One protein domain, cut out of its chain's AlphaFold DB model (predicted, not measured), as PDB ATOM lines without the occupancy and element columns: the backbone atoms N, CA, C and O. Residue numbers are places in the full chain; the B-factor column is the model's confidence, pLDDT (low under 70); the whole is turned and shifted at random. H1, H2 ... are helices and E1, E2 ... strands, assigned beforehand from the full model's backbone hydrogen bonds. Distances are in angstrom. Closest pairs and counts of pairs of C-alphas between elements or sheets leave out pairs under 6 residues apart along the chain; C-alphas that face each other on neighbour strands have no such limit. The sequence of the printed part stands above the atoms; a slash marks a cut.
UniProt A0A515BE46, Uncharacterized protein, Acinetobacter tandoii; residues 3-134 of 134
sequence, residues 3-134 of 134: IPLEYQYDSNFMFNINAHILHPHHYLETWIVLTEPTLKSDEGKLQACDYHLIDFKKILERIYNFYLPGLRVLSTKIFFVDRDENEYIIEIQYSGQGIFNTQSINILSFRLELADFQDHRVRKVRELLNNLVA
ATOM      1  N   ILE A   3     193.821 166.333  83.782       88.69
ATOM      2  CA  ILE A   3     194.102 167.763  83.719       88.69
ATOM      3  C   ILE A   3     192.793 168.529  83.935       88.69
ATOM      4  O   ILE A   3     191.903 168.420  83.088       88.69
ATOM      5  N   PRO A   4     192.678 169.345  84.995       89.75
ATOM      6  CA  PRO A   4     191.591 170.305  85.104       89.75
ATOM      7  C   PRO A   4     191.835 171.460  84.126       89.75
ATOM      8  O   PRO A   4     192.912 172.065  84.098       89.75
ATOM      9  N   LEU A   5     190.839 171.759  83.301       89.69
ATOM     10  CA  LEU A   5     190.874 172.837  82.323       89.69
ATOM     11  C   LEU A   5     189.741 173.815  82.602       89.69
ATOM     12  O   LEU A   5     188.581 173.424  82.702       89.69
ATOM     13  N   GLU A   6     190.091 175.097  82.655       88.56
ATOM     14  CA  GLU A   6     189.135 176.186  82.838       88.56
ATOM     15  C   GLU A   6     189.393 177.290  81.812       88.56
ATOM     16  O   GLU A   6     190.544 177.707  81.616       88.56
ATOM     17  N   TYR A   7     188.348 177.778  81.146       86.38
ATOM     18  CA  TYR A   7     188.453 178.920  80.237       86.38
ATOM     19  C   TYR A   7     187.156 179.729  80.168       86.38
ATOM     20  O   TYR A   7     186.064 179.198  80.346       86.38
ATOM     21  N   GLN A   8     187.282 181.021  79.866       86.19
ATOM     22  CA  GLN A   8     186.130 181.896  79.662       86.19
ATOM     23  C   GLN A   8     185.409 181.515  78.359       86.19
ATOM     24  O   GLN A   8     186.026 181.518  77.280       86.19
ATOM     25  N   TYR A   9     184.122 181.181  78.468       83.12
ATOM     26  CA  TYR A   9     183.253 180.894  77.328       83.12
ATOM     27  C   TYR A   9     182.727 182.200  76.715       83.12
ATOM     28  O   TYR A   9     183.002 182.489  75.552       83.12
ATOM     29  N   ASP A  10     182.080 183.033  77.532       83.31
ATOM     30  CA  ASP A  10     181.674 184.410  77.225       83.31
ATOM     31  C   ASP A  10     181.851 185.296  78.467       83.31
ATOM     32  O   ASP A  10     182.318 184.805  79.484       83.31
ATOM     33  N   SER A  11     181.476 186.575  78.433       83.94
ATOM     34  CA  SER A  11     181.688 187.512  79.550       83.94
ATOM     35  C   SER A  11     181.149 187.072  80.922       83.94
ATOM     36  O   SER A  11     181.668 187.558  81.920       83.94
ATOM     37  N   ASN A  12     180.150 186.185  80.983       85.44
ATOM     38  CA  ASN A  12     179.426 185.833  82.214       85.44
ATOM     39  C   ASN A  12     179.562 184.346  82.592       85.44
ATOM     40  O   ASN A  12     178.981 183.888  83.582       85.44
ATOM     41  N   PHE A  13     180.261 183.564  81.763       85.75
ATOM     42  CA  PHE A  13     180.331 182.117  81.903       85.75
ATOM     43  C   PHE A  13     181.758 181.569  81.790       85.75
ATOM     44  O   PHE A  13     182.467 181.773  80.799       85.75
ATOM     45  N   MET A  14     182.141 180.789  82.802       88.88
ATOM     46  CA  MET A  14     183.389 180.033  82.863       88.88
ATOM     47  C   MET A  14     183.131 178.560  82.571       88.88
ATOM     48  O   MET A  14     182.333 177.915  83.244       88.88
ATOM     49  N   PHE A  15     183.832 178.015  81.588       89.00
ATOM     50  CA  PHE A  15     183.780 176.602  81.258       89.00
ATOM     51  C   PHE A  15     184.821 175.832  82.070       89.00
ATOM     52  O   PHE A  15     185.983 176.238  82.102       89.00
ATOM     53  N   ASN A  16     184.417 174.718  82.678       89.94
ATOM     54  CA  ASN A  16     185.270 173.821  83.452       89.94
ATOM     55  C   ASN A  16     185.122 172.401  82.914       89.94
ATOM     56  O   ASN A  16     184.012 171.945  82.645       89.94
ATOM     57  N   ILE A  17     186.239 171.702  82.747       90.75
ATOM     58  CA  ILE A  17     186.248 170.334  82.235       90.75
ATOM     59  C   ILE A  17     187.485 169.590  82.706       90.75
ATOM     60  O   ILE A  17     188.578 170.154  82.780       90.75
ATOM     61  N   ASN A  18     187.328 168.301  82.973       90.81
ATOM     62  CA  ASN A  18     188.441 167.421  83.278       90.81
ATOM     63  C   ASN A  18     188.848 166.673  82.006       90.81
ATOM     64  O   ASN A  18     188.046 165.966  81.404       90.81
ATOM     65  N   ALA A  19     190.099 166.835  81.580       91.56
ATOM     66  CA  ALA A  19     190.661 166.124  80.440       91.56
ATOM     67  C   ALA A  19     191.588 165.004  80.912       91.56
ATOM     68  O   ALA A  19     192.630 165.247  81.520       91.56
ATOM     69  N   HIS A  20     191.243 163.763  80.591       90.69
ATOM     70  CA  HIS A  20     192.075 162.596  80.841       90.69
ATOM     71  C   HIS A  20     192.798 162.212  79.561       90.69
ATOM     72  O   HIS A  20     192.212 161.677  78.622       90.69
ATOM     73  N   ILE A  21     194.096 162.480  79.526       87.62
ATOM     74  CA  ILE A  21     194.947 162.085  78.411       87.62
ATOM     75  C   ILE A  21     195.278 160.606  78.565       87.62
ATOM     76  O   ILE A  21     195.947 160.197  79.529       87.62
ATOM     77  N   LEU A  22     194.821 159.827  77.591       84.31
ATOM     78  CA  LEU A  22     195.185 158.437  77.399       84.31
ATOM     79  C   LEU A  22     196.428 158.428  76.508       84.31
ATOM     80  O   LEU A  22     196.370 158.726  75.314       84.31
ATOM     81  N   HIS A  23     197.582 158.185  77.139       65.75
ATOM     82  CA  HIS A  23     198.874 158.193  76.459       65.75
ATOM     83  C   HIS A  23     198.877 157.240  75.251       65.75
ATOM     84  O   HIS A  23     198.205 156.207  75.265       65.75
ATOM     85  N   PRO A  24     199.618 157.609  74.196       53.75
ATOM     86  CA  PRO A  24     199.358 157.148  72.845       53.75
ATOM     87  C   PRO A  24     199.634 155.653  72.696       53.75
ATOM     88  O   PRO A  24     200.747 155.192  72.942       53.75
ATOM     89  N   HIS A  25     198.648 154.902  72.198       49.31
ATOM     90  CA  HIS A  25     198.881 153.545  71.696       49.31
ATOM     91  C   HIS A  25     199.672 153.538  70.370       49.31
ATOM     92  O   HIS A  25     200.164 152.490  69.970       49.31
ATOM     93  N   HIS A  26     199.864 154.695  69.724       53.84
ATOM     94  CA  HIS A  26     200.743 154.912  68.570       53.84
ATOM     95  C   HIS A  26     201.248 156.363  68.604       53.84
ATOM     96  O   HIS A  26     200.428 157.267  68.700       53.84
ATOM     97  N   TYR A  27     202.562 156.599  68.489       64.69
ATOM     98  CA  TYR A  27     203.263 157.891  68.676       64.69
ATOM     99  C   TYR A  27     202.729 159.133  67.921       64.69
ATOM    100  O   TYR A  27     203.309 160.204  68.055       64.69
ATOM    101  N   LEU A  28     201.674 159.014  67.111       79.38
ATOM    102  CA  LEU A  28     201.120 160.070  66.264       79.38
ATOM    103  C   LEU A  28     199.616 160.323  66.499       79.38
ATOM    104  O   LEU A  28     199.084 161.262  65.910       79.38
ATOM    105  N   GLU A  29     198.947 159.527  67.343       86.12
ATOM    106  CA  GLU A  29     197.537 159.702  67.723       86.12
ATOM    107  C   GLU A  29     197.403 159.813  69.247       86.12
ATOM    108  O   GLU A  29     197.896 158.954  69.979       86.12
ATOM    109  N   THR A  30     196.679 160.828  69.722       87.69
ATOM    110  CA  THR A  30     196.347 160.988  71.147       87.69
ATOM    111  C   THR A  30     194.864 160.730  71.379       87.69
ATOM    112  O   THR A  30     194.028 161.223  70.625       87.69
ATOM    113  N   TRP A  31     194.526 160.019  72.455       89.44
ATOM    114  CA  TRP A  31     193.149 159.915  72.939       89.44
ATOM    115  C   TRP A  31     192.964 160.780  74.183       89.44
ATOM    116  O   TRP A  31     193.779 160.751  75.105       89.44
ATOM    117  N   ILE A  32     191.887 161.553  74.208       91.06
ATOM    118  CA  ILE A  32     191.526 162.424  75.323       91.06
ATOM    119  C   ILE A  32     190.095 162.097  75.716       91.06
ATOM    120  O   ILE A  32     189.206 162.075  74.873       91.06
ATOM    121  N   VAL A  33     189.869 161.850  76.996       92.06
ATOM    122  CA  VAL A  33     188.530 161.671  77.550       92.06
ATOM    123  C   VAL A  33     188.174 162.932  78.303       92.06
ATOM    124  O   VAL A  33     188.905 163.336  79.203       92.06
ATOM    125  N   LEU A  34     187.075 163.567  77.934       91.12
ATOM    126  CA  LEU A  34     186.559 164.720  78.643       91.12
ATOM    127  C   LEU A  34     185.458 164.268  79.598       91.12
ATOM    128  O   LEU A  34     184.488 163.637  79.179       91.12
ATOM    129  N   THR A  35     185.609 164.600  80.874       88.62
ATOM    130  CA  THR A  35     184.614 164.328  81.911       88.62
ATOM    131  C   THR A  35     184.130 165.630  82.523       88.62
ATOM    132  O   THR A  35     184.893 166.588  82.661       88.62
ATOM    133  N   GLU A  36     182.855 165.632  82.906       82.31
ATOM    134  CA  GLU A  36     182.216 166.723  83.647       82.31
ATOM    135  C   GLU A  36     182.321 168.102  82.954       82.31
ATOM    136  O   GLU A  36     182.699 169.082  83.602       82.31
ATOM    137  N   PRO A  37     182.006 168.224  81.645       85.56
ATOM    138  CA  PRO A  37     181.952 169.529  80.999       85.56
ATOM    139  C   PRO A  37     180.838 170.365  81.640       85.56
ATOM    140  O   PRO A  37     179.651 170.058  81.509       85.56
ATOM    141  N   THR A  38     181.225 171.422  82.350       88.75
ATOM    142  CA  THR A  38     180.299 172.288  83.080       88.75
ATOM    143  C   THR A  38     180.523 173.759  82.767       88.75
ATOM    144  O   THR A  38     181.652 174.231  82.646       88.75
ATOM    145  N   LEU A  39     179.430 174.512  82.686       88.06
ATOM    146  CA  LEU A  39     179.436 175.967  82.636       88.06
ATOM    147  C   LEU A  39     179.089 176.498  84.018       88.06
ATOM    148  O   LEU A  39     178.057 176.145  84.587       88.06
ATOM    149  N   LYS A  40     179.956 177.353  84.546       86.38
ATOM    150  CA  LYS A  40     179.769 178.081  85.793       86.38
ATOM    151  C   LYS A  40     179.380 179.516  85.467       86.38
ATOM    152  O   LYS A  40     180.156 180.224  84.829       86.38
ATOM    153  N   SER A  41     178.198 179.936  85.907       82.69
ATOM    154  CA  SER A  41     177.802 181.347  85.843       82.69
ATOM    155  C   SER A  41     178.483 182.174  86.937       82.69
ATOM    156  O   SER A  41     178.962 181.621  87.931       82.69
ATOM    157  N   ASP A  42     178.440 183.502  86.814       78.94
ATOM    158  CA  ASP A  42     178.878 184.436  87.867       78.94
ATOM    159  C   ASP A  42     178.151 184.224  89.212       78.94
ATOM    160  O   ASP A  42     178.704 184.475  90.280       78.94
ATOM    161  N   GLU A  43     176.927 183.684  89.179       80.00
ATOM    162  CA  GLU A  43     176.158 183.291  90.371       80.00
ATOM    163  C   GLU A  43     176.613 181.950  90.980       80.00
ATOM    164  O   GLU A  43     176.044 181.483  91.966       80.00
ATOM    165  N   GLY A  44     177.606 181.286  90.382       74.19
ATOM    166  CA  GLY A  44     178.154 180.010  90.839       74.19
ATOM    167  C   GLY A  44     177.329 178.774  90.470       74.19
ATOM    168  O   GLY A  44     177.657 177.681  90.930       74.19
ATOM    169  N   LYS A  45     176.282 178.905  89.642       73.38
ATOM    170  CA  LYS A  45     175.479 177.759  89.187       73.38
ATOM    171  C   LYS A  45     176.249 176.969  88.133       73.38
ATOM    172  O   LYS A  45     176.675 177.547  87.136       73.38
ATOM    173  N   LEU A  46     176.388 175.663  88.356       79.12
ATOM    174  CA  LEU A  46     176.975 174.720  87.404       79.12
ATOM    175  C   LEU A  46     175.882 174.112  86.524       79.12
ATOM    176  O   LEU A  46     174.853 173.665  87.031       79.12
ATOM    177  N   GLN A  47     176.115 174.078  85.217       80.88
ATOM    178  CA  GLN A  47     175.235 173.434  84.245       80.88
ATOM    179  C   GLN A  47     176.038 172.439  83.411       80.88
ATOM    180  O   GLN A  47     177.110 172.786  82.914       80.88
ATOM    181  N   ALA A  48     175.528 171.213  83.261       77.88
ATOM    182  CA  ALA A  48     176.087 170.241  82.325       77.88
ATOM    183  C   ALA A  48     175.999 170.786  80.891       77.88
ATOM    184  O   ALA A  48     175.033 171.468  80.541       77.88
ATOM    185  N   CYS A  49     177.020 170.510  80.083       80.56
ATOM    186  CA  CYS A  49     177.170 171.125  78.769       80.56
ATOM    187  C   CYS A  49     176.976 170.145  77.622       80.56
ATOM    188  O   CYS A  49     177.416 168.998  77.668       80.56
ATOM    189  N   ASP A  50     176.402 170.673  76.548       82.19
ATOM    190  CA  ASP A  50     176.380 170.015  75.253       82.19
ATOM    191  C   ASP A  50     177.691 170.255  74.499       82.19
ATOM    192  O   ASP A  50     178.405 171.241  74.710       82.19
ATOM    193  N   TYR A  51     177.970 169.382  73.537       77.50
ATOM    194  CA  TYR A  51     179.203 169.407  72.750       77.50
ATOM    195  C   TYR A  51     179.433 170.701  71.971       77.50
ATOM    196  O   TYR A  51     180.575 171.098  71.752       77.50
ATOM    197  N   HIS A  52     178.356 171.361  71.544       80.81
ATOM    198  CA  HIS A  52     178.426 172.573  70.730       80.81
ATOM    199  C   HIS A  52     178.952 173.783  71.514       80.81
ATOM    200  O   HIS A  52     179.347 174.774  70.908       80.81
ATOM    201  N   LEU A  53     178.977 173.696  72.847       83.38
ATOM    202  CA  LEU A  53     179.523 174.723  73.735       83.38
ATOM    203  C   LEU A  53     181.016 174.506  74.022       83.38
ATOM    204  O   LEU A  53     181.668 175.374  74.600       83.38
ATOM    205  N   ILE A  54     181.567 173.353  73.632       85.56
ATOM    206  CA  ILE A  54     182.947 172.981  73.927       85.56
ATOM    207  C   ILE A  54     183.874 173.521  72.837       85.56
ATOM    208  O   ILE A  54     183.858 173.074  71.690       85.56
ATOM    209  N   ASP A  55     184.759 174.442  73.211       87.69
ATOM    210  CA  ASP A  55     185.830 174.913  72.337       87.69
ATOM    211  C   ASP A  55     187.004 173.920  72.358       87.69
ATOM    212  O   ASP A  55     187.969 174.039  73.124       87.69
ATOM    213  N   PHE A  56     186.917 172.903  71.497       86.69
ATOM    214  CA  PHE A  56     187.956 171.879  71.375       86.69
ATOM    215  C   PHE A  56     189.315 172.465  70.997       86.69
ATOM    216  O   PHE A  56     190.339 171.937  71.425       86.69
ATOM    217  N   LYS A  57     189.357 173.569  70.240       87.38
ATOM    218  CA  LYS A  57     190.625 174.205  69.879       87.38
ATOM    219  C   LYS A  57     191.318 174.751  71.127       87.38
ATOM    220  O   LYS A  57     192.480 174.411  71.344       87.38
ATOM    221  N   LYS A  58     190.606 175.499  71.980       88.00
ATOM    222  CA  LYS A  58     191.153 175.999  73.258       88.00
ATOM    223  C   LYS A  58     191.613 174.868  74.176       88.00
ATOM    224  O   LYS A  58     192.679 174.970  74.782       88.00
ATOM    225  N   ILE A  59     190.833 173.788  74.273       89.38
ATOM    226  CA  ILE A  59     191.195 172.605  75.072       89.38
ATOM    227  C   ILE A  59     192.512 172.007  74.578       89.38
ATOM    228  O   ILE A  59     193.437 171.811  75.367       89.38
ATOM    229  N   LEU A  60     192.616 171.746  73.273       89.62
ATOM    230  CA  LEU A  60     193.810 171.153  72.685       89.62
ATOM    231  C   LEU A  60     195.020 172.077  72.817       89.62
ATOM    232  O   LEU A  60     196.102 171.597  73.140       89.62
ATOM    233  N   GLU A  61     194.851 173.384  72.603       87.81
ATOM    234  CA  GLU A  61     195.923 174.367  72.782       87.81
ATOM    235  C   GLU A  61     196.419 174.328  74.224       87.81
ATOM    236  O   GLU A  61     197.616 174.226  74.469       87.81
ATOM    237  N   ARG A  62     195.515 174.301  75.202       88.31
ATOM    238  CA  ARG A  62     195.925 174.217  76.601       88.31
ATOM    239  C   ARG A  62     196.655 172.910  76.913       88.31
ATOM    240  O   ARG A  62     197.687 172.934  77.578       88.31
ATOM    241  N   ILE A  63     196.173 171.785  76.395       88.56
ATOM    242  CA  ILE A  63     196.803 170.475  76.589       88.56
ATOM    243  C   ILE A  63     198.200 170.427  75.962       88.56
ATOM    244  O   ILE A  63     199.173 170.138  76.657       88.56
ATOM    245  N   TYR A  64     198.328 170.725  74.673       86.75
ATOM    246  CA  TYR A  64     199.591 170.550  73.958       86.75
ATOM    247  C   TYR A  64     200.613 171.643  74.248       86.75
ATOM    248  O   TYR A  64     201.810 171.379  74.163       86.75
ATOM    249  N   ASN A  65     200.181 172.842  74.638       85.31
ATOM    250  CA  ASN A  65     201.114 173.923  74.937       85.31
ATOM    251  C   ASN A  65     201.663 173.823  76.371       85.31
ATOM    252  O   ASN A  65     202.814 174.187  76.598       85.31
ATOM    253  N   PHE A  66     200.869 173.332  77.334       84.88
ATOM    254  CA  PHE A  66     201.264 173.314  78.751       84.88
ATOM    255  C   PHE A  66     201.574 171.923  79.301       84.88
ATOM    256  O   PHE A  66     202.494 171.786  80.104       84.88
ATOM    257  N   TYR A  67     200.831 170.894  78.892       84.25
ATOM    258  CA  TYR A  67     200.920 169.564  79.505       84.25
ATOM    259  C   TYR A  67     201.664 168.547  78.641       84.25
ATOM    260  O   TYR A  67     202.288 167.637  79.178       84.25
ATOM    261  N   LEU A  68     201.630 168.706  77.317       83.50
ATOM    262  CA  LEU A  68     202.357 167.863  76.363       83.50
ATOM    263  C   LEU A  68     203.232 168.682  75.388       83.50
ATOM    264  O   LEU A  68     203.147 168.472  74.173       83.50
ATOM    265  N   PRO A  69     204.074 169.615  75.879       81.75
ATOM    266  CA  PRO A  69     204.869 170.468  75.005       81.75
ATOM    267  C   PRO A  69     205.845 169.648  74.155       81.75
ATOM    268  O   PRO A  69     206.533 168.752  74.642       81.75
ATOM    269  N   GLY A  70     205.916 169.971  72.860       74.94
ATOM    270  CA  GLY A  70     206.849 169.344  71.916       74.94
ATOM    271  C   GLY A  70     206.462 167.938  71.442       74.94
ATOM    272  O   GLY A  70     207.194 167.355  70.640       74.94
ATOM    273  N   LEU A  71     205.321 167.393  71.879       78.25
ATOM    274  CA  LEU A  71     204.827 166.115  71.378       78.25
ATOM    275  C   LEU A  71     204.332 166.268  69.936       78.25
ATOM    276  O   LEU A  71     203.419 167.048  69.673       78.25
ATOM    277  N   ARG A  72     204.891 165.476  69.015       80.50
ATOM    278  CA  ARG A  72     204.400 165.416  67.638       80.50
ATOM    279  C   ARG A  72     203.122 164.589  67.561       80.50
ATOM    280  O   ARG A  72     203.175 163.376  67.722       80.50
ATOM    281  N   VAL A  73     202.003 165.231  67.239       83.88
ATOM    282  CA  VAL A  73     200.698 164.569  67.079       83.88
ATOM    283  C   VAL A  73     200.112 164.887  65.705       83.88
ATOM    284  O   VAL A  73     200.098 166.048  65.300       83.88
ATOM    285  N   LEU A  74     199.642 163.869  64.978       86.38
ATOM    286  CA  LEU A  74     198.972 164.017  63.678       86.38
ATOM    287  C   LEU A  74     197.447 164.028  63.808       86.38
ATOM    288  O   LEU A  74     196.775 164.721  63.042       86.38
ATOM    289  N   SER A  75     196.913 163.300  64.788       89.25
ATOM    290  CA  SER A  75     195.485 163.274  65.086       89.25
ATOM    291  C   SER A  75     195.207 163.190  66.582       89.25
ATOM    292  O   SER A  75     195.973 162.616  67.356       89.25
ATOM    293  N   THR A  76     194.070 163.740  66.989       90.75
ATOM    294  CA  THR A  76     193.525 163.552  68.331       90.75
ATOM    295  C   THR A  76     192.114 163.016  68.229       90.75
ATOM    296  O   THR A  76     191.311 163.528  67.450       90.75
ATOM    297  N   LYS A  77     191.809 162.013  69.047       91.81
ATOM    298  CA  LYS A  77     190.450 161.548  69.285       91.81
ATOM    299  C   LYS A  77     189.991 162.013  70.654       91.81
ATOM    300  O   LYS A  77     190.695 161.812  71.643       91.81
ATOM    301  N   ILE A  78     188.829 162.644  70.706       91.81
ATOM    302  CA  ILE A  78     188.219 163.110  71.945       91.81
ATOM    303  C   ILE A  78     186.948 162.308  72.185       91.81
ATOM    304  O   ILE A  78     186.063 162.303  71.338       91.81
ATOM    305  N   PHE A  79     186.864 161.654  73.334       91.50
ATOM    306  CA  PHE A  79     185.643 161.030  73.823       91.50
ATOM    307  C   PHE A  79     184.997 161.940  74.863       91.50
ATOM    308  O   PHE A  79     185.692 162.419  75.761       91.50
ATOM    309  N   PHE A  80     183.691 162.168  74.776       89.75
ATOM    310  CA  PHE A  80     182.944 162.867  75.822       89.75
ATOM    311  C   PHE A  80     181.489 162.386  75.857       89.75
ATOM    312  O   PHE A  80     180.985 161.830  74.878       89.75
ATOM    313  N   VAL A  81     180.832 162.617  76.991       88.31
ATOM    314  CA  VAL A  81     179.400 162.360  77.186       88.31
ATOM    315  C   VAL A  81     178.699 163.702  77.366       88.31
ATOM    316  O   VAL A  81     179.175 164.525  78.154       88.31
ATOM    317  N   ASP A  82     177.636 163.957  76.601       87.25
ATOM    318  CA  ASP A  82     176.838 165.183  76.736       87.25
ATOM    319  C   ASP A  82     175.861 165.110  77.921       87.25
ATOM    320  O   ASP A  82     175.805 164.127  78.665       87.25
ATOM    321  N   ARG A  83     175.087 166.181  78.118       84.19
ATOM    322  CA  ARG A  83     174.101 166.254  79.204       84.19
ATOM    323  C   ARG A  83     172.949 165.250  79.047       84.19
ATOM    324  O   ARG A  83     172.304 164.927  80.038       84.19
ATOM    325  N   ASP A  84     172.668 164.835  77.813       87.56
ATOM    326  CA  ASP A  84     171.577 163.935  77.443       87.56
ATOM    327  C   ASP A  84     172.079 162.470  77.428       87.56
ATOM    328  O   ASP A  84     171.423 161.586  76.880       87.56
ATOM    329  N   GLU A  85     173.243 162.218  78.045       86.69
ATOM    330  CA  GLU A  85     173.941 160.932  78.150       86.69
ATOM    331  C   GLU A  85     174.396 160.333  76.808       86.69
ATOM    332  O   GLU A  85     174.798 159.169  76.745       86.69
ATOM    333  N   ASN A  86     174.408 161.126  75.735       88.69
ATOM    334  CA  ASN A  86     174.925 160.674  74.453       88.69
ATOM    335  C   ASN A  86     176.450 160.679  74.467       88.69
ATOM    336  O   ASN A  86     177.104 161.636  74.888       88.69
ATOM    337  N   GLU A  87     177.022 159.603  73.944       90.75
ATOM    338  CA  GLU A  87     178.460 159.382  73.915       90.75
ATOM    339  C   GLU A  87     178.992 159.669  72.519       90.75
ATOM    340  O   GLU A  87     178.525 159.093  71.531       90.75
ATOM    341  N   TYR A  88     179.992 160.539  72.431       90.50
ATOM    342  CA  TYR A  88     180.537 160.979  71.156       90.50
ATOM    343  C   TYR A  88     182.030 160.746  71.067       90.50
ATOM    344  O   TYR A  88     182.769 160.798  72.056       90.50
ATOM    345  N   ILE A  89     182.472 160.575  69.827       91.69
ATOM    346  CA  ILE A  89     183.872 160.599  69.444       91.69
ATOM    347  C   ILE A  89     184.060 161.725  68.451       91.69
ATOM    348  O   ILE A  89     183.339 161.856  67.461       91.69
ATOM    349  N   ILE A  90     185.073 162.529  68.719       90.62
ATOM    350  CA  ILE A  90     185.502 163.590  67.836       90.62
ATOM    351  C   ILE A  90     186.888 163.249  67.333       90.62
ATOM    352  O   ILE A  90     187.830 163.132  68.115       90.62
ATOM    353  N   GLU A  91     187.021 163.136  66.021       91.38
ATOM    354  CA  GLU A  91     188.300 162.966  65.354       91.38
ATOM    355  C   GLU A  91     188.788 164.305  64.806       91.38
ATOM    356  O   GLU A  91     188.115 164.977  64.020       91.38
ATOM    357  N   ILE A  92     189.989 164.685  65.227       91.06
ATOM    358  CA  ILE A  92     190.635 165.942  64.867       91.06
ATOM    359  C   ILE A  92     191.935 165.596  64.162       91.06
ATOM    360  O   ILE A  92     192.788 164.914  64.729       91.06
ATOM    361  N   GLN A  93     192.095 166.074  62.933       88.88
ATOM    362  CA  GLN A  93     193.345 165.940  62.188       88.88
ATOM    363  C   GLN A  93     194.030 167.297  62.079       88.88
ATOM    364  O   GLN A  93     193.380 168.327  61.878       88.88
ATOM    365  N   TYR A  94     195.352 167.296  62.199       86.94
ATOM    366  CA  TYR A  94     196.172 168.500  62.100       86.94
ATOM    367  C   TYR A  94     196.823 168.609  60.721       86.94
ATOM    368  O   TYR A  94     197.006 167.615  60.018       86.94
ATOM    369  N   SER A  95     197.193 169.828  60.322       77.25
ATOM    370  CA  SER A  95     197.933 170.047  59.068       77.25
ATOM    371  C   SER A  95     199.263 169.269  59.038       77.25
ATOM    372  O   SER A  95     199.833 168.988  60.089       77.25
ATOM    373  N   GLY A  96     199.769 168.937  57.841       60.69
ATOM    374  CA  GLY A  96     200.733 167.851  57.569       60.69
ATOM    375  C   GLY A  96     202.082 167.815  58.310       60.69
ATOM    376  O   GLY A  96     202.816 166.839  58.164       60.69
ATOM    377  N   GLN A  97     202.425 168.812  59.123       65.81
ATOM    378  CA  GLN A  97     203.579 168.724  60.031       65.81
ATOM    379  C   GLN A  97     203.216 168.121  61.405       65.81
ATOM    380  O   GLN A  97     204.103 167.667  62.132       65.81
ATOM    381  N   GLY A  98     201.920 168.002  61.710       67.94
ATOM    382  CA  GLY A  98     201.410 167.707  63.044       67.94
ATOM    383  C   GLY A  98     201.520 168.918  63.966       67.94
ATOM    384  O   GLY A  98     201.931 170.003  63.555       67.94
ATOM    385  N   ILE A  99     201.168 168.732  65.233       70.06
ATOM    386  CA  ILE A  99     201.476 169.715  66.272       70.06
ATOM    387  C   ILE A  99     202.952 169.547  66.623       70.06
ATOM    388  O   ILE A  99     203.343 168.513  67.145       70.06
ATOM    389  N   PHE A 100     203.784 170.535  66.308       60.16
ATOM    390  CA  PHE A 100     205.186 170.570  66.713       60.16
ATOM    391  C   PHE A 100     205.466 171.972  67.246       60.16
ATOM    392  O   PHE A 100     205.716 172.884  66.466       60.16
ATOM    393  N   ASN A 101     205.385 172.126  68.574       62.38
ATOM    394  CA  ASN A 101     205.698 173.360  69.305       62.38
ATOM    395  C   ASN A 101     204.744 174.543  69.013       62.38
ATOM    396  O   ASN A 101     204.956 175.277  68.050       62.38
ATOM    397  N   THR A 102     203.698 174.773  69.822       61.75
ATOM    398  CA  THR A 102     202.726 175.838  69.498       61.75
ATOM    399  C   THR A 102     202.182 176.638  70.677       61.75
ATOM    400  O   THR A 102     202.189 176.189  71.812       61.75
ATOM    401  N   GLN A 103     201.713 177.850  70.355       65.75
ATOM    402  CA  GLN A 103     200.757 178.662  71.118       65.75
ATOM    403  C   GLN A 103     199.348 178.599  70.497       65.75
ATOM    404  O   GLN A 103     198.369 178.805  71.206       65.75
ATOM    405  N   SER A 104     199.231 178.267  69.202       79.44
ATOM    406  CA  SER A 104     197.950 178.015  68.535       79.44
ATOM    407  C   SER A 104     197.989 176.772  67.643       79.44
ATOM    408  O   SER A 104     198.981 176.537  66.953       79.44
ATOM    409  N   ILE A 105     196.907 175.989  67.652       82.75
ATOM    410  CA  ILE A 105     196.775 174.735  66.898       82.75
ATOM    411  C   ILE A 105     195.982 174.966  65.613       82.75
ATOM    412  O   ILE A 105     194.903 175.566  65.622       82.75
ATOM    413  N   ASN A 106     196.496 174.428  64.504       82.31
ATOM    414  CA  ASN A 106     195.823 174.458  63.212       82.31
ATOM    415  C   ASN A 106     195.104 173.127  62.931       82.31
ATOM    416  O   ASN A 106     195.741 172.114  62.620       82.31
ATOM    417  N   ILE A 107     193.778 173.140  63.062       84.56
ATOM    418  CA  ILE A 107     192.904 171.990  62.804       84.56
ATOM    419  C   ILE A 107     192.591 171.944  61.306       84.56
ATOM    420  O   ILE A 107     192.038 172.897  60.763       84.56
ATOM    421  N   LEU A 108     192.939 170.839  60.645       82.62
ATOM    422  CA  LEU A 108     192.664 170.619  59.223       82.62
ATOM    423  C   LEU A 108     191.229 170.136  59.007       82.62
ATOM    424  O   LEU A 108     190.526 170.627  58.129       82.62
ATOM    425  N   SER A 109     190.809 169.156  59.804       82.56
ATOM    426  CA  SER A 109     189.473 168.577  59.728       82.56
ATOM    427  C   SER A 109     188.971 168.171  61.104       82.56
ATOM    428  O   SER A 109     189.746 167.784  61.983       82.56
ATOM    429  N   PHE A 110     187.653 168.226  61.240       85.31
ATOM    430  CA  PHE A 110     186.907 167.865  62.432       85.31
ATOM    431  C   PHE A 110     185.759 166.951  62.014       85.31
ATOM    432  O   PHE A 110     184.989 167.300  61.116       85.31
ATOM    433  N   ARG A 111     185.646 165.785  62.650       88.56
ATOM    434  CA  ARG A 111     184.535 164.853  62.451       88.56
ATOM    435  C   ARG A 111     183.961 164.475  63.804       88.56
ATOM    436  O   ARG A 111     184.709 164.045  64.673       88.56
ATOM    437  N   LEU A 112     182.653 164.636  63.963       88.12
ATOM    438  CA  LEU A 112     181.917 164.242  65.159       88.12
ATOM    439  C   LEU A 112     181.012 163.066  64.819       88.12
ATOM    440  O   LEU A 112     180.289 163.108  63.822       88.12
ATOM    441  N   GLU A 113     181.061 162.034  65.651       91.44
ATOM    442  CA  GLU A 113     180.285 160.808  65.497       91.44
ATOM    443  C   GLU A 113     179.756 160.344  66.850       91.44
ATOM    444  O   GLU A 113     180.372 160.600  67.886       91.44
ATOM    445  N   LEU A 114     178.629 159.632  66.838       90.25
ATOM    446  CA  LEU A 114     178.218 158.846  67.999       90.25
ATOM    447  C   LEU A 114     179.220 157.709  68.216       90.25
ATOM    448  O   LEU A 114     179.743 157.136  67.259       90.25
ATOM    449  N   ALA A 115     179.484 157.390  69.478       87.81
ATOM    450  CA  ALA A 115     180.414 156.340  69.846       87.81
ATOM    451  C   ALA A 115     179.940 154.973  69.316       87.81
ATOM    452  O   ALA A 115     178.872 154.480  69.682       87.81
ATOM    453  N   ASP A 116     180.757 154.341  68.470       88.06
ATOM    454  CA  ASP A 116     180.519 152.976  68.003       88.06
ATOM    455  C   ASP A 116     181.186 151.960  68.942       88.06
ATOM    456  O   ASP A 116     182.404 151.770  68.934       88.06
ATOM    457  N   PHE A 117     180.373 151.267  69.739       84.19
ATOM    458  CA  PHE A 117     180.843 150.239  70.672       84.19
ATOM    459  C   PHE A 117     181.254 148.924  70.004       84.19
ATOM    460  O   PHE A 117     181.742 148.019  70.689       84.19
ATOM    461  N   GLN A 118     181.111 148.792  68.684       84.88
ATOM    462  CA  GLN A 118     181.774 147.717  67.950       84.88
ATOM    463  C   GLN A 118     183.290 147.959  67.856       84.88
ATOM    464  O   GLN A 118     184.061 146.993  67.856       84.88
ATOM    465  N   ASP A 119     183.751 149.218  67.892       84.31
ATOM    466  CA  ASP A 119     185.176 149.541  67.989       84.31
ATOM    467  C   ASP A 119     185.705 149.194  69.396       84.31
ATOM    468  O   ASP A 119     185.294 149.720  70.434       84.31
ATOM    469  N   HIS A 120     186.669 148.271  69.443       84.44
ATOM    470  CA  HIS A 120     187.327 147.846  70.679       84.44
ATOM    471  C   HIS A 120     187.976 149.006  71.456       84.44
ATOM    472  O   HIS A 120     187.960 148.990  72.687       84.44
ATOM    473  N   ARG A 121     188.531 150.015  70.775       82.44
ATOM    474  CA  ARG A 121     189.175 151.171  71.424       82.44
ATOM    475  C   ARG A 121     188.155 151.998  72.193       82.44
ATOM    476  O   ARG A 121     188.421 152.392  73.321       82.44
ATOM    477  N   VAL A 122     186.974 152.188  71.614       84.81
ATOM    478  CA  VAL A 122     185.867 152.942  72.216       84.81
ATOM    479  C   VAL A 122     185.363 152.245  73.472       84.81
ATOM    480  O   VAL A 122     185.239 152.875  74.518       84.81
ATOM    481  N   ARG A 123     185.185 150.919  73.415       86.69
ATOM    482  CA  ARG A 123     184.848 150.126  74.608       86.69
ATOM    483  C   ARG A 123     185.891 150.265  75.710       86.69
ATOM    484  O   ARG A 123     185.528 150.485  76.859       86.69
ATOM    485  N   LYS A 124     187.182 150.198  75.368       84.81
ATOM    486  CA  LYS A 124     188.269 150.384  76.342       84.81
ATOM    487  C   LYS A 124     188.252 151.771  76.975       84.81
ATOM    488  O   LYS A 124     188.448 151.892  78.178       84.81
ATOM    489  N   VAL A 125     187.989 152.806  76.184       85.94
ATOM    490  CA  VAL A 125     187.844 154.179  76.682       85.94
ATOM    491  C   VAL A 125     186.661 154.296  77.644       85.94
ATOM    492  O   VAL A 125     186.812 154.880  78.714       85.94
ATOM    493  N   ARG A 126     185.517 153.684  77.318       84.44
ATOM    494  CA  ARG A 126     184.337 153.664  78.194       84.44
ATOM    495  C   ARG A 126     184.583 152.896  79.496       84.44
ATOM    496  O   ARG A 126     184.212 153.379  80.559       84.44
ATOM    497  N   GLU A 127     185.255 151.746  79.440       84.56
ATOM    498  CA  GLU A 127     185.687 151.003  80.635       84.56
ATOM    499  C   GLU A 127     186.582 151.863  81.541       84.56
ATOM    500  O   GLU A 127     186.399 151.886  82.757       84.56
ATOM    501  N   LEU A 128     187.536 152.593  80.953       79.94
ATOM    502  CA  LEU A 128     188.409 153.502  81.693       79.94
ATOM    503  C   LEU A 128     187.624 154.648  82.332       79.94
ATOM    504  O   LEU A 128     187.875 154.965  83.489       79.94
ATOM    505  N   LEU A 129     186.664 155.236  81.615       80.38
ATOM    506  CA  LEU A 129     185.808 156.291  82.153       80.38
ATOM    507  C   LEU A 129     184.987 155.800  83.350       80.38
ATOM    508  O   LEU A 129     184.963 156.474  84.374       80.38
ATOM    509  N   ASN A 130     184.401 154.603  83.274       82.25
ATOM    510  CA  ASN A 130     183.675 154.018  84.405       82.25
ATOM    511  C   ASN A 130     184.565 153.865  85.648       82.25
ATOM    512  O   ASN A 130     184.099 154.091  86.756       82.25
ATOM    513  N   ASN A 131     185.849 153.538  85.474       79.62
ATOM    514  CA  ASN A 131     186.805 153.439  86.584       79.62
ATOM    515  C   ASN A 131     187.293 154.803  87.103       79.62
ATOM    516  O   ASN A 131     187.840 154.864  88.197       79.62
ATOM    517  N   LEU A 132     187.171 155.873  86.311       70.19
ATOM    518  CA  LEU A 132     187.562 157.231  86.706       70.19
ATOM    519  C   LEU A 132     186.452 157.962  87.477       70.19
ATOM    520  O   LEU A 132     186.756 158.915  88.187       70.19
ATOM    521  N   VAL A 133     185.193 157.541  87.306       64.81
ATOM    522  CA  VAL A 133     183.997 158.155  87.919       64.81
ATOM    523  C   VAL A 133     183.447 157.324  89.100       64.81
ATOM    524  O   VAL A 133     182.606 157.819  89.848       64.81
ATOM    525  N   ALA A 134     183.912 156.078  89.278       55.88
ATOM    526  CA  ALA A 134     183.561 155.187  90.396       55.88
ATOM    527  C   ALA A 134     184.376 155.474  91.667       55.88
ATOM    528  O   ALA A 134     183.788 155.347  92.766       55.88
TER     529      ALA A 134
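AT A GLANCE: This is residues 3 to 134 of the 134 residues of an uncharacterized protein of Acinetobacter tandoii (UniProt A0A515BE46). A twisted sheet of seven strands curls round one helix, H1, while a second helix, H2, lies over E3 on the sheet's opposite face. The sheet is made of two meanders, runs of strands each the antiparallel neighbour of the one before: E1 E2 E3 E4 and E5 E6 E7, joined side by side where E3 and E5 run parallel. The printed part has 132 residues, with elements in the order E1 E2 E3 E4 H1 E5 E6 E7 H2; its class is mixed, helices and strands. It is compact, with a radius of gyration of the C-alphas of 14.7 A, and spans 43 by 36 by 24 A.

IN THESE COORDINATES: Begin with the sheet's longest strand, E2, residues 13 to 26: find C-alpha 13 at (180.331, 182.117, 81.903) and follow it 36.5 A to C-alpha 26 at (200.743, 154.912, 68.570), with a bend of 50 degrees at residue 23. E3, residues 29 to 41, is 34.4 A long and bends by 53 degrees at residue 35. Look next for E1 at residues 3 to 10, 21.8 A, E4 at 46 to 48, 6.8 A, E5 at 75 to 81, 20.1 A, E6 at 87 to 94, 23.2 A, and E7 at 107 to 114, 20.4 A. H1 is residues 56 to 67, 15.5 A; H2, residues 120 to 133, runs 20.4 A to C-alpha 133 at (183.997, 158.155, 87.919).

HOW THE PARTS SIT: Start at E3, which has three neighbours. E2 is on one side of it, antiparallel, with N 20 and O 33 2.8 A apart. On the other side, E5 is parallel beside residues 29 to 34, with N 32 and O 77 2.8 A apart, and past the bend E4 is antiparallel beside residues 38 to 40, with N 39 and O 47 2.9 A apart. Walk outward to the edge strands: E1 and E2 form a hairpin, N 5 to O 17 2.8 A; E5 and E6 form another, N 78 to O 90 2.8 A, and so do E6 and E7, N 91 to O 111 2.8 A. H1 is on the sheet; the closest C-alphas of E1 and H1, Leu 5 and Ile 59, are 7.3 A apart. H2 is on the opposite face at a height over the sheet of 8.8 A, slantwise to the strands at 37 degrees to E3 on the local plane; the C-alphas of Val 33 and Val 125, their closest, are 7.6 A apart. H1 and H2 are apart. In both helices every O i to N i+4 pair is within hydrogen-bond range.

THE WHOLE: The two C-alphas farthest apart, those of Glu 43 and Gly 96, are 43.8 A apart. The printed part has no cut. The one long link, residues 95 to 106, joins E6 to E7. Mean pLDDT of the printed part is 82.9; look for values under 70 at residues 23 to 27, 96 to 98, 100 to 103 and 133 to 134.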